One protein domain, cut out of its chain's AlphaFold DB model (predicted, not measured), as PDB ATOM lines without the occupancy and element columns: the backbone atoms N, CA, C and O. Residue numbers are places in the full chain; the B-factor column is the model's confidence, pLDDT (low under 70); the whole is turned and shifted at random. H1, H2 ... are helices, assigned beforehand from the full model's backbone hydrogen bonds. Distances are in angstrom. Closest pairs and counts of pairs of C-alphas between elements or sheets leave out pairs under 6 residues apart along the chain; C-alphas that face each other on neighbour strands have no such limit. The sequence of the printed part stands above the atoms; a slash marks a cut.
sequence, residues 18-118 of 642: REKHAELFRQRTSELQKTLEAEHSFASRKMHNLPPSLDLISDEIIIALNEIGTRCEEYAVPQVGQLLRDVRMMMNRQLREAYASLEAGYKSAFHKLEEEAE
ATOM      1  N   ARG A  18     205.215 195.056 195.117       85.18
ATOM      2  CA  ARG A  18     206.140 195.204 193.983       85.18
ATOM      3  C   ARG A  18     205.433 195.777 192.764       85.18
ATOM      4  O   ARG A  18     205.960 196.698 192.146       85.18
ATOM      5  N   GLU A  19     204.242 195.279 192.459       86.65
ATOM      6  CA  GLU A  19     203.432 195.721 191.327       86.65
ATOM      7  C   GLU A  19     203.017 197.189 191.493       86.65
ATOM      8  O   GLU A  19     203.298 198.019 190.626       86.65
ATOM      9  N   LYS A  20     202.499 197.548 192.677       89.09
ATOM     10  CA  LYS A  20     202.137 198.931 193.020       89.09
ATOM     11  C   LYS A  20     203.348 199.869 193.033       89.09
ATOM     12  O   LYS A  20     203.252 201.011 192.593       89.09
ATOM     13  N   HIS A  21     204.506 199.406 193.505       83.87
ATOM     14  CA  HIS A  21     205.744 200.187 193.469       83.87
ATOM     15  C   HIS A  21     206.245 200.391 192.032       83.87
ATOM     16  O   HIS A  21     206.684 201.487 191.692       83.87
ATOM     17  N   ALA A  22     206.169 199.372 191.173       85.48
ATOM     18  CA  ALA A  22     206.535 199.483 189.762       85.48
ATOM     19  C   ALA A  22     205.594 200.423 188.991       85.48
ATOM     20  O   ALA A  22     206.030 201.132 188.082       85.48
ATOM     21  N   GLU A  23     204.311 200.449 189.350       89.82
ATOM     22  CA  GLU A  23     203.319 201.370 188.796       89.82
ATOM     23  C   GLU A  23     203.571 202.821 189.235       89.82
ATOM     24  O   GLU A  23     203.696 203.702 188.383       89.82
ATOM     25  N   LEU A  24     203.773 203.057 190.538       87.81
ATOM     26  CA  LEU A  24     204.146 204.374 191.073       87.81
ATOM     27  C   LEU A  24     205.473 204.877 190.500       87.81
ATOM     28  O   LEU A  24     205.613 206.061 190.203       87.81
ATOM     29  N   PHE A  25     206.452 203.988 190.322       82.95
ATOM     30  CA  PHE A  25     207.731 204.348 189.718       82.95
ATOM     31  C   PHE A  25     207.548 204.794 188.264       82.95
ATOM     32  O   PHE A  25     208.069 205.843 187.897       82.95
ATOM     33  N   ARG A  26     206.752 204.061 187.468       86.63
ATOM     34  CA  ARG A  26     206.416 204.444 186.086       86.63
ATOM     35  C   ARG A  26     205.684 205.784 186.018       86.63
ATOM     36  O   ARG A  26     206.062 206.630 185.207       86.63
ATOM     37  N   GLN A  27     204.683 205.997 186.875       89.13
ATOM     38  CA  GLN A  27     203.965 207.273 186.958       89.13
ATOM     39  C   GLN A  27     204.926 208.415 187.279       89.13
ATOM     40  O   GLN A  27     204.995 209.373 186.510       89.13
ATOM     41  N   ARG A  28     205.757 208.258 188.315       84.05
ATOM     42  CA  ARG A  28     206.746 209.261 188.720       84.05
ATOM     43  C   ARG A  28     207.743 209.569 187.610       84.05
ATOM     44  O   ARG A  28     208.029 210.735 187.376       84.05
ATOM     45  N   THR A  29     208.265 208.562 186.907       78.04
ATOM     46  CA  THR A  29     209.165 208.805 185.767       78.04
ATOM     47  C   THR A  29     208.459 209.536 184.628       78.04
ATOM     48  O   THR A  29     209.057 210.421 184.029       78.04
ATOM     49  N   SER A  30     207.182 209.228 184.370       85.91
ATOM     50  CA  SER A  30     206.402 209.915 183.334       85.91
ATOM     51  C   SER A  30     206.108 211.373 183.692       85.91
ATOM     52  O   SER A  30     206.178 212.245 182.833       85.91
ATOM     53  N   GLU A  31     205.821 211.655 184.964       85.65
ATOM     54  CA  GLU A  31     205.599 213.013 185.460       85.65
ATOM     55  C   GLU A  31     206.886 213.829 185.399       85.65
ATOM     56  O   GLU A  31     206.869 214.952 184.908       85.65
ATOM     57  N   LEU A  32     208.009 213.239 185.818       77.41
ATOM     58  CA  LEU A  32     209.318 213.892 185.812       77.41
ATOM     59  C   LEU A  32     209.785 214.203 184.381       77.41
ATOM     60  O   LEU A  32     210.359 215.262 184.121       77.41
ATOM     61  N   GLN A  33     209.479 213.313 183.435       82.34
ATOM     62  CA  GLN A  33     209.724 213.551 182.016       82.34
ATOM     63  C   GLN A  33     208.830 214.672 181.463       82.34
ATOM     64  O   GLN A  33     209.345 215.588 180.827       82.34
ATOM     65  N   LYS A  34     207.531 214.688 181.797       85.95
ATOM     66  CA  LYS A  34     206.624 215.792 181.429       85.95
ATOM     67  C   LYS A  34     207.063 217.138 182.011       85.95
ATOM     68  O   LYS A  34     206.948 218.155 181.332       85.95
ATOM     69  N   THR A  35     207.561 217.171 183.249       78.05
ATOM     70  CA  THR A  35     208.071 218.412 183.855       78.05
ATOM     71  C   THR A  35     209.342 218.894 183.168       78.05
ATOM     72  O   THR A  35     209.449 220.084 182.896       78.05
ATOM     73  N   LEU A  36     210.259 217.987 182.814       72.64
ATOM     74  CA  LEU A  36     211.464 218.336 182.056       72.64
ATOM     75  C   LEU A  36     211.117 218.876 180.667       72.64
ATOM     76  O   LEU A  36     211.646 219.905 180.260       72.64
ATOM     77  N   GLU A  37     210.194 218.236 179.949       74.74
ATOM     78  CA  GLU A  37     209.712 218.721 178.650       74.74
ATOM     79  C   GLU A  37     209.058 220.108 178.771       74.74
ATOM     80  O   GLU A  37     209.323 220.998 177.958       74.74
ATOM     81  N   ALA A  38     208.266 220.340 179.823       75.73
ATOM     82  CA  ALA A  38     207.679 221.646 180.101       75.73
ATOM     83  C   ALA A  38     208.751 222.710 180.401       75.73
ATOM     84  O   ALA A  38     208.689 223.802 179.833       75.73
ATOM     85  N   GLU A  39     209.759 222.399 181.221       66.58
ATOM     86  CA  GLU A  39     210.882 223.293 181.524       66.58
ATOM     87  C   GLU A  39     211.727 223.602 180.286       66.58
ATOM     88  O   GLU A  39     212.028 224.768 180.028       66.58
ATOM     89  N   HIS A  40     212.048 222.595 179.468       66.29
ATOM     90  CA  HIS A  40     212.752 222.782 178.199       66.29
ATOM     91  C   HIS A  40     211.944 223.651 177.232       66.29
ATOM     92  O   HIS A  40     212.499 224.565 176.615       66.29
ATOM     93  N   SER A  41     210.626 223.445 177.144       70.31
ATOM     94  CA  SER A  41     209.748 224.285 176.322       70.31
ATOM     95  C   SER A  41     209.682 225.729 176.838       70.31
ATOM     96  O   SER A  41     209.686 226.675 176.047       70.31
ATOM     97  N   PHE A  42     209.679 225.922 178.160       67.19
ATOM     98  CA  PHE A  42     209.669 227.240 178.785       67.19
ATOM     99  C   PHE A  42     210.997 227.969 178.571       67.19
ATOM    100  O   PHE A  42     210.998 229.138 178.181       67.19
ATOM    101  N   ALA A  43     212.124 227.279 178.760       58.11
ATOM    102  CA  ALA A  43     213.457 227.802 178.481       58.11
ATOM    103  C   ALA A  43     213.597 228.188 177.001       58.11
ATOM    104  O   ALA A  43     214.012 229.307 176.706       58.11
ATOM    105  N   SER A  44     213.151 227.328 176.081       59.91
ATOM    106  CA  SER A  44     213.133 227.612 174.641       59.91
ATOM    107  C   SER A  44     212.293 228.852 174.309       59.91
ATOM    108  O   SER A  44     212.783 229.752 173.629       59.91
ATOM    109  N   ARG A  45     211.072 228.988 174.851       61.87
ATOM    110  CA  ARG A  45     210.245 230.200 174.659       61.87
ATOM    111  C   ARG A  45     210.902 231.458 175.225       61.87
ATOM    112  O   ARG A  45     210.835 232.514 174.599       61.87
ATOM    113  N   LYS A  46     211.529 231.364 176.400       60.01
ATOM    114  CA  LYS A  46     212.219 232.492 177.039       60.01
ATOM    115  C   LYS A  46     213.445 232.935 176.235       60.01
ATOM    116  O   LYS A  46     213.709 234.132 176.174       60.01
ATOM    117  N   MET A  47     214.153 232.001 175.596       55.22
ATOM    118  CA  MET A  47     215.295 232.315 174.729       55.22
ATOM    119  C   MET A  47     214.872 232.852 173.355       55.22
ATOM    120  O   MET A  47     215.491 233.792 172.866       55.22
ATOM    121  N   HIS A  48     213.787 232.347 172.758       56.25
ATOM    122  CA  HIS A  48     213.273 232.873 171.484       56.25
ATOM    123  C   HIS A  48     212.724 234.306 171.591       56.25
ATOM    124  O   HIS A  48     212.748 235.043 170.611       56.25
ATOM    125  N   ASN A  49     212.284 234.718 172.783       59.08
ATOM    126  CA  ASN A  49     211.763 236.061 173.047       59.08
ATOM    127  C   ASN A  49     212.789 236.991 173.715       59.08
ATOM    128  O   ASN A  49     212.398 237.927 174.418       59.08
ATOM    129  N   LEU A  50     214.095 236.750 173.536       58.06
ATOM    130  CA  LEU A  50     215.091 237.721 173.987       58.06
ATOM    131  C   LEU A  50     214.849 239.054 173.262       58.06
ATOM    132  O   LEU A  50     214.783 239.081 172.030       58.06
ATOM    133  N   PRO A  51     214.676 240.164 174.000       63.18
ATOM    134  CA  PRO A  51     214.319 241.426 173.387       63.18
ATOM    135  C   PRO A  51     215.440 241.880 172.445       63.18
ATOM    136  O   PRO A  51     216.621 241.713 172.762       63.18
ATOM    137  N   PRO A  52     215.107 242.513 171.307       58.51
ATOM    138  CA  PRO A  52     216.105 242.996 170.360       58.51
ATOM    139  C   PRO A  52     217.053 244.048 170.957       58.51
ATOM    140  O   PRO A  52     218.082 244.322 170.346       58.51
ATOM    141  N   SER A  53     216.758 244.583 172.146       59.71
ATOM    142  CA  SER A  53     217.630 245.466 172.926       59.71
ATOM    143  C   SER A  53     218.729 244.751 173.724       59.71
ATOM    144  O   SER A  53     219.610 245.429 174.247       59.71
ATOM    145  N   LEU A  54     218.699 243.419 173.851       63.68
ATOM    146  CA  LEU A  54     219.699 242.685 174.627       63.68
ATOM    147  C   LEU A  54     220.997 242.515 173.823       63.68
ATOM    148  O   LEU A  54     220.982 241.990 172.704       63.68
ATOM    149  N   ASP A  55     222.124 242.935 174.390       69.25
ATOM    150  CA  ASP A  55     223.437 242.676 173.805       69.25
ATOM    151  C   ASP A  55     223.914 241.259 174.116       69.25
ATOM    152  O   ASP A  55     223.951 240.847 175.271       69.25
ATOM    153  N   LEU A  56     224.299 240.521 173.070       73.40
ATOM    154  CA  LEU A  56     224.987 239.228 173.197       73.40
ATOM    155  C   LEU A  56     226.496 239.380 173.449       73.40
ATOM    156  O   LEU A  56     227.216 238.393 173.582       73.40
ATOM    157  N   ILE A  57     226.981 240.619 173.456       80.22
ATOM    158  CA  ILE A  57     228.378 240.967 173.690       80.22
ATOM    159  C   ILE A  57     228.645 240.902 175.198       80.22
ATOM    160  O   ILE A  57     227.795 241.291 175.995       80.22
ATOM    161  N   SER A  58     229.826 240.420 175.594       77.65
ATOM    162  CA  SER A  58     230.202 240.360 177.008       77.65
ATOM    163  C   SER A  58     230.301 241.755 177.636       77.65
ATOM    164  O   SER A  58     230.696 242.723 176.979       77.65
ATOM    165  N   ASP A  59     230.024 241.841 178.939       77.41
ATOM    166  CA  ASP A  59     230.179 243.077 179.716       77.41
ATOM    167  C   ASP A  59     231.596 243.663 179.592       77.41
ATOM    168  O   ASP A  59     231.766 244.876 179.537       77.41
ATOM    169  N   GLU A  60     232.622 242.813 179.484       79.40
ATOM    170  CA  GLU A  60     234.023 243.227 179.334       79.40
ATOM    171  C   GLU A  60     234.275 243.974 178.020       79.40
ATOM    172  O   GLU A  60     234.927 245.019 178.015       79.40
ATOM    173  N   ILE A  61     233.722 243.479 176.908       81.05
ATOM    174  CA  ILE A  61     233.834 244.151 175.608       81.05
ATOM    175  C   ILE A  61     233.023 245.450 175.627       81.05
ATOM    176  O   ILE A  61     233.478 246.458 175.090       81.05
ATOM    177  N   ILE A  62     231.851 245.461 176.274       82.31
ATOM    178  CA  ILE A  62     231.048 246.682 176.441       82.31
ATOM    179  C   ILE A  62     231.845 247.742 177.212       82.31
ATOM    180  O   ILE A  62     231.894 248.897 176.786       82.31
ATOM    181  N   ILE A  63     232.505 247.358 178.307       82.04
ATOM    182  CA  ILE A  63     233.366 248.254 179.091       82.04
ATOM    183  C   ILE A  63     234.516 248.782 178.227       82.04
ATOM    184  O   ILE A  63     234.734 249.991 178.202       82.04
ATOM    185  N   ALA A  64     235.199 247.916 177.473       80.91
ATOM    186  CA  ALA A  64     236.303 248.322 176.606       80.91
ATOM    187  C   ALA A  64     235.859 249.293 175.496       80.91
ATOM    188  O   ALA A  64     236.522 250.300 175.257       80.91
ATOM    189  N   LEU A  65     234.721 249.038 174.841       84.66
ATOM    190  CA  LEU A  65     234.162 249.938 173.823       84.66
ATOM    191  C   LEU A  65     233.785 251.298 174.420       84.66
ATOM    192  O   LEU A  65     234.053 252.329 173.804       84.66
ATOM    193  N   ASN A  66     233.207 251.311 175.624       85.16
ATOM    194  CA  ASN A  66     232.893 252.550 176.330       85.16
ATOM    195  C   ASN A  66     234.167 253.314 176.713       85.16
ATOM    196  O   ASN A  66     234.213 254.527 176.536       85.16
ATOM    197  N   GLU A  67     235.216 252.626 177.174       85.85
ATOM    198  CA  GLU A  67     236.493 253.256 177.517       85.85
ATOM    199  C   GLU A  67     237.160 253.885 176.283       85.85
ATOM    200  O   GLU A  67     237.601 255.036 176.333       85.85
ATOM    201  N   ILE A  68     237.163 253.187 175.141       84.33
ATOM    202  CA  ILE A  68     237.631 253.751 173.865       84.33
ATOM    203  C   ILE A  68     236.793 254.978 173.494       84.33
ATOM    204  O   ILE A  68     237.363 255.993 173.097       84.33
ATOM    205  N   GLY A  69     235.469 254.908 173.660       83.50
ATOM    206  CA  GLY A  69     234.565 256.034 173.435       83.50
ATOM    207  C   GLY A  69     234.947 257.253 174.271       83.50
ATOM    208  O   GLY A  69     235.200 258.313 173.706       83.50
ATOM    209  N   THR A  70     235.099 257.078 175.586       82.45
ATOM    210  CA  THR A  70     235.477 258.163 176.507       82.45
ATOM    211  C   THR A  70     236.830 258.777 176.161       82.45
ATOM    212  O   THR A  70     236.937 259.995 176.060       82.45
ATOM    213  N   ARG A  71     237.851 257.960 175.868       80.68
ATOM    214  CA  ARG A  71     239.164 258.474 175.454       80.68
ATOM    215  C   ARG A  71     239.074 259.225 174.124       80.68
ATOM    216  O   ARG A  71     239.687 260.270 173.968       80.68
ATOM    217  N   CYS A  72     238.309 258.733 173.150       79.86
ATOM    218  CA  CYS A  72     238.162 259.421 171.863       79.86
ATOM    219  C   CYS A  72     237.389 260.742 171.977       79.86
ATOM    220  O   CYS A  72     237.692 261.685 171.244       79.86
ATOM    221  N   GLU A  73     236.425 260.827 172.898       78.16
ATOM    222  CA  GLU A  73     235.751 262.079 173.252       78.16
ATOM    223  C   GLU A  73     236.722 263.070 173.910       78.16
ATOM    224  O   GLU A  73     236.744 264.236 173.515       78.16
ATOM    225  N   GLU A  74     237.596 262.610 174.816       78.76
ATOM    226  CA  GLU A  74     238.669 263.433 175.406       78.76
ATOM    227  C   GLU A  74     239.634 263.992 174.344       78.76
ATOM    228  O   GLU A  74     240.053 265.146 174.436       78.76
ATOM    229  N   TYR A  75     239.948 263.214 173.302       80.27
ATOM    230  CA  TYR A  75     240.785 263.651 172.173       80.27
ATOM    231  C   TYR A  75     240.011 264.386 171.060       80.27
ATOM    232  O   TYR A  75     240.563 264.615 169.984       80.27
ATOM    233  N   ALA A  76     238.751 264.775 171.300       78.02
ATOM    234  CA  ALA A  76     237.905 265.532 170.373       78.02
ATOM    235  C   ALA A  76     237.717 264.876 168.985       78.02
ATOM    236  O   ALA A  76     237.679 265.561 167.960       78.02
ATOM    237  N   VAL A  77     237.550 263.547 168.941       73.57
ATOM    238  CA  VAL A  77     237.283 262.786 167.703       73.57
ATOM    239  C   VAL A  77     235.844 262.228 167.695       73.57
ATOM    240  O   VAL A  77     235.636 261.024 167.867       73.57
ATOM    241  N   PRO A  78     234.808 263.061 167.465       66.57
ATOM    242  CA  PRO A  78     233.402 262.658 167.618       66.57
ATOM    243  C   PRO A  78     232.947 261.579 166.622       66.57
ATOM    244  O   PRO A  78     232.022 260.817 166.904       66.57
ATOM    245  N   GLN A  79     233.616 261.463 165.470       73.31
ATOM    246  CA  GLN A  79     233.312 260.453 164.446       73.31
ATOM    247  C   GLN A  79     233.485 259.015 164.971       73.31
ATOM    248  O   GLN A  79     232.794 258.103 164.517       73.31
ATOM    249  N   VAL A  80     234.356 258.811 165.968       77.80
ATOM    250  CA  VAL A  80     234.623 257.486 166.546       77.80
ATOM    251  C   VAL A  80     233.453 257.000 167.401       77.80
ATOM    252  O   VAL A  80     233.148 255.811 167.386       77.80
ATOM    253  N   GLY A  81     232.740 257.896 168.090       75.92
ATOM    254  CA  GLY A  81     231.600 257.512 168.929       75.92
ATOM    255  C   GLY A  81     230.452 256.884 168.128       75.92
ATOM    256  O   GLY A  81     229.814 255.937 168.591       75.92
ATOM    257  N   GLN A  82     230.205 257.372 166.906       79.75
ATOM    258  CA  GLN A  82     229.244 256.747 165.990       79.75
ATOM    259  C   GLN A  82     229.775 255.410 165.461       79.75
ATOM    260  O   GLN A  82     229.057 254.415 165.520       79.75
ATOM    261  N   LEU A  83     231.046 255.357 165.046       81.99
ATOM    262  CA  LEU A  83     231.675 254.129 164.561       81.99
ATOM    263  C   LEU A  83     231.631 253.000 165.604       81.99
ATOM    264  O   LEU A  83     231.310 251.869 165.264       81.99
ATOM    265  N   LEU A  84     231.902 253.293 166.880       84.06
ATOM    266  CA  LEU A  84     231.829 252.305 167.964       84.06
ATOM    267  C   LEU A  84     230.407 251.773 168.169       84.06
ATOM    268  O   LEU A  84     230.227 250.575 168.396       84.06
ATOM    269  N   ARG A  85     229.390 252.639 168.058       82.31
ATOM    270  CA  ARG A  85     227.981 252.219 168.099       82.31
ATOM    271  C   ARG A  85     227.636 251.319 166.913       82.31
ATOM    272  O   ARG A  85     226.995 250.289 167.116       82.31
ATOM    273  N   ASP A  86     228.111 251.651 165.717       84.38
ATOM    274  CA  ASP A  86     227.883 250.852 164.510       84.38
ATOM    275  C   ASP A  86     228.583 249.484 164.595       84.38
ATOM    276  O   ASP A  86     227.974 248.456 164.295       84.38
ATOM    277  N   VAL A  87     229.824 249.446 165.097       85.34
ATOM    278  CA  VAL A  87     230.573 248.206 165.363       85.34
ATOM    279  C   VAL A  87     229.849 247.345 166.398       85.34
ATOM    280  O   VAL A  87     229.658 246.152 166.161       85.34
ATOM    281  N   ARG A  88     229.377 247.929 167.509       84.10
ATOM    282  CA  ARG A  88     228.600 247.213 168.538       84.10
ATOM    283  C   ARG A  88     227.330 246.596 167.950       84.10
ATOM    284  O   ARG A  88     227.064 245.416 168.172       84.10
ATOM    285  N   MET A  89     226.568 247.364 167.168       82.65
ATOM    286  CA  MET A  89     225.362 246.862 166.501       82.65
ATOM    287  C   MET A  89     225.679 245.731 165.517       82.65
ATOM    288  O   MET A  89     224.978 244.718 165.502       82.65
ATOM    289  N   MET A  90     226.742 245.870 164.721       84.69
ATOM    290  CA  MET A  90     227.156 244.861 163.745       84.69
ATOM    291  C   MET A  90     227.617 243.565 164.422       84.69
ATOM    292  O   MET A  90     227.196 242.484 164.011       84.69
ATOM    293  N   MET A  91     228.413 243.662 165.490       83.02
ATOM    294  CA  MET A  91     228.840 242.507 166.284       83.02
ATOM    295  C   MET A  91     227.644 241.768 166.881       83.02
ATOM    296  O   MET A  91     227.531 240.552 166.737       83.02
ATOM    297  N   ASN A  92     226.721 242.495 167.518       81.66
ATOM    298  CA  ASN A  92     225.542 241.882 168.121       81.66
ATOM    299  C   ASN A  92     224.645 241.222 167.053       81.66
ATOM    300  O   ASN A  92     224.145 240.116 167.252       81.66
ATOM    301  N   ARG A  93     224.509 241.842 165.873       82.35
ATOM    302  CA  ARG A  93     223.814 241.239 164.728       82.35
ATOM    303  C   ARG A  93     224.469 239.930 164.274       82.35
ATOM    304  O   ARG A  93     223.766 238.933 164.144       82.35
ATOM    305  N   GLN A  94     225.786 239.910 164.069       81.88
ATOM    306  CA  GLN A  94     226.496 238.699 163.638       81.88
ATOM    307  C   GLN A  94     226.411 237.574 164.674       81.88
ATOM    308  O   GLN A  94     226.211 236.418 164.311       81.88
ATOM    309  N   LEU A  95     226.494 237.902 165.968       82.01
ATOM    310  CA  LEU A  95     226.312 236.922 167.042       82.01
ATOM    311  C   LEU A  95     224.904 236.318 167.029       82.01
ATOM    312  O   LEU A  95     224.761 235.114 167.231       82.01
ATOM    313  N   ARG A  96     223.869 237.115 166.734       79.61
ATOM    314  CA  ARG A  96     222.496 236.608 166.574       79.61
ATOM    315  C   ARG A  96     222.354 235.693 165.364       79.61
ATOM    316  O   ARG A  96     221.722 234.649 165.480       79.61
ATOM    317  N   GLU A  97     222.939 236.057 164.227       79.61
ATOM    318  CA  GLU A  97     222.923 235.230 163.012       79.61
ATOM    319  C   GLU A  97     223.657 233.891 163.236       79.61
ATOM    320  O   GLU A  97     223.145 232.826 162.875       79.61
ATOM    321  N   ALA A  98     224.811 233.919 163.910       76.91
ATOM    322  CA  ALA A  98     225.557 232.720 164.290       76.91
ATOM    323  C   ALA A  98     224.771 231.841 165.274       76.91
ATOM    324  O   ALA A  98     224.693 230.625 165.100       76.91
ATOM    325  N   TYR A  99     224.138 232.451 166.277       76.16
ATOM    326  CA  TYR A  99     223.315 231.740 167.250       76.16
ATOM    327  C   TYR A  99     222.080 231.097 166.599       76.16
ATOM    328  O   TYR A  99     221.813 229.920 166.827       76.16
ATOM    329  N   ALA A 100     221.381 231.814 165.715       75.93
ATOM    330  CA  ALA A 100     220.262 231.266 164.947       75.93
ATOM    331  C   ALA A 100     220.694 230.082 164.061       75.93
ATOM    332  O   ALA A 100     219.969 229.093 163.946       75.93
ATOM    333  N   SER A 101     221.894 230.153 163.477       75.15
ATOM    334  CA  SER A 101     222.472 229.062 162.681       75.15
ATOM    335  C   SER A 101     222.787 227.832 163.538       75.15
ATOM    336  O   SER A 101     222.483 226.708 163.137       75.15
ATOM    337  N   LEU A 102     223.342 228.033 164.740       71.12
ATOM    338  CA  LEU A 102     223.567 226.959 165.708       71.12
ATOM    339  C   LEU A 102     222.246 226.321 166.145       71.12
ATOM    340  O   LEU A 102     222.142 225.098 166.141       71.12
ATOM    341  N   GLU A 103     221.220 227.114 166.465       70.87
ATOM    342  CA  GLU A 103     219.898 226.592 166.832       70.87
ATOM    343  C   GLU A 103     219.249 225.789 165.699       70.87
ATOM    344  O   GLU A 103     218.678 224.725 165.950       70.87
ATOM    345  N   ALA A 104     219.350 226.253 164.451       73.14
ATOM    346  CA  ALA A 104     218.868 225.507 163.291       73.14
ATOM    347  C   ALA A 104     219.616 224.172 163.128       73.14
ATOM    348  O   ALA A 104     218.993 223.134 162.888       73.14
ATOM    349  N   GLY A 105     220.938 224.184 163.330       68.94
ATOM    350  CA  GLY A 105     221.771 222.983 163.341       68.94
ATOM    351  C   GLY A 105     221.372 222.000 164.444       68.94
ATOM    352  O   GLY A 105     221.190 220.815 164.166       68.94
ATOM    353  N   TYR A 106     221.153 222.486 165.670       69.82
ATOM    354  CA  TYR A 106     220.695 221.669 166.796       69.82
ATOM    355  C   TYR A 106     219.317 221.055 166.540       69.82
ATOM    356  O   TYR A 106     219.151 219.858 166.755       69.82
ATOM    357  N   LYS A 107     218.346 221.824 166.026       67.68
ATOM    358  CA  LYS A 107     217.017 221.298 165.658       67.68
ATOM    359  C   LYS A 107     217.115 220.208 164.590       67.68
ATOM    360  O   LYS A 107     216.459 219.179 164.711       67.68
ATOM    361  N   SER A 108     217.959 220.402 163.574       67.90
ATOM    362  CA  SER A 108     218.174 219.400 162.525       67.90
ATOM    363  C   SER A 108     218.833 218.124 163.061       67.90
ATOM    364  O   SER A 108     218.394 217.025 162.728       67.90
ATOM    365  N   ALA A 109     219.856 218.251 163.910       65.05
ATOM    366  CA  ALA A 109     220.537 217.107 164.512       65.05
ATOM    367  C   ALA A 109     219.623 216.333 165.473       65.05
ATOM    368  O   ALA A 109     219.633 215.105 165.475       65.05
ATOM    369  N   PHE A 110     218.806 217.045 166.254       64.41
ATOM    370  CA  PHE A 110     217.861 216.430 167.179       64.41
ATOM    371  C   PHE A 110     216.762 215.662 166.437       64.41
ATOM    372  O   PHE A 110     216.509 214.510 166.768       64.41
ATOM    373  N   HIS A 111     216.193 216.240 165.371       66.92
ATOM    374  CA  HIS A 111     215.229 215.529 164.526       66.92
ATOM    375  C   HIS A 111     215.814 214.255 163.904       66.92
ATOM    376  O   HIS A 111     215.145 213.228 163.892       66.92
ATOM    377  N   LYS A 112     217.073 214.284 163.446       69.57
ATOM    378  CA  LYS A 112     217.746 213.076 162.938       69.57
ATOM    379  C   LYS A 112     217.911 212.004 164.015       69.57
ATOM    380  O   LYS A 112     217.687 210.832 163.740       69.57
ATOM    381  N   LEU A 113     218.281 212.398 165.234       67.24
ATOM    382  CA  LEU A 113     218.404 211.472 166.363       67.24
ATOM    383  C   LEU A 113     217.054 210.857 166.756       67.24
ATOM    384  O   LEU A 113     217.005 209.670 167.078       67.24
ATOM    385  N   GLU A 114     215.966 211.627 166.714       65.83
ATOM    386  CA  GLU A 114     214.615 211.098 166.934       65.83
ATOM    387  C   GLU A 114     214.205 210.109 165.836       65.83
ATOM    388  O   GLU A 114     213.748 209.012 166.159       65.83
ATOM    389  N   GLU A 115     214.452 210.427 164.560       68.78
ATOM    390  CA  GLU A 115     214.195 209.508 163.441       68.78
ATOM    391  C   GLU A 115     215.009 208.208 163.560       68.78
ATOM    392  O   GLU A 115     214.478 207.114 163.346       68.78
ATOM    393  N   GLU A 116     216.286 208.288 163.948       67.97
ATOM    394  CA  GLU A 116     217.141 207.117 164.182       67.97
ATOM    395  C   GLU A 116     216.671 206.282 165.384       67.97
ATOM    396  O   GLU A 116     216.693 205.042 165.337       67.97
ATOM    397  N   ALA A 117     216.210 206.932 166.456       62.58
ATOM    398  CA  ALA A 117     215.669 206.267 167.637       62.58
ATOM    399  C   ALA A 117     214.329 205.573 167.340       62.58
ATOM    400  O   ALA A 117     214.107 204.438 167.778       62.58
ATOM    401  N   GLU A 118     213.449 206.201 166.559       59.06
ATOM    402  CA  GLU A 118     212.188 205.606 166.107       59.06
ATOM    403  C   GLU A 118     212.417 204.471 165.107       59.06
ATOM    404  O   GLU A 118     211.793 203.410 165.225       59.06
TER     405      GLU A 118
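This is residues 18 to 118 of the 642 residues of an uncharacterized protein of Trypanosoma cruzi (strain CL Brener) (UniProt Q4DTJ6). Picture a long, thin rod with an uneven helical hairpin at one end: the long helix H3 folds back on the short H2 there, and its far part, residues 101 to 118, sticks out. H1, joined to H2 by a loop, sticks out toward that same far end with residues 18 to 47, apart from H3. The printed part has 101 residues with three named helices, H1, H2 and H3 in chain order, and no named strand; its class is all helix. It is extended, with a radius of gyration of the C-alphas of 23.4 A, and spans 80 by 27 by 18 A.

Find C-alpha 78 at (233.402, 262.658, 167.618); from there H3, residues 78 to 118, runs 60.9 A to C-alpha 118 at (212.188, 205.606, 166.107). Just before it look for H2, residues 59 to 74, 22.5 A long. H1, residues 18 to 48, starts at C-alpha 18 at (206.140, 195.204, 193.983) and is 44.5 A long.

Start at H3, which touches H2 with residues 78 to 84 alone; the closest C-alphas, those of Gly 69 and Gly 81, are 5.6 A apart. The two form a hairpin, running opposite ways at a shallow tilt of 15 degrees. H1 is apart from both H2 and H3. In H1 and H2 every O i to N i+4 pair is within hydrogen-bond range; in H3, 36 of 37 are.

Look to Arg 18 and Ala 76 for the two C-alphas farthest apart, 80.7 A. The printed part has no cut. The link from H2 to H3 is tight, 3 residues, and that from H1 to H2 is short, 10 residues. The mean pLDDT of the printed part is 75.6; residues 39 to 40, 42 to 55, 78 and 105 to 118 are under 70.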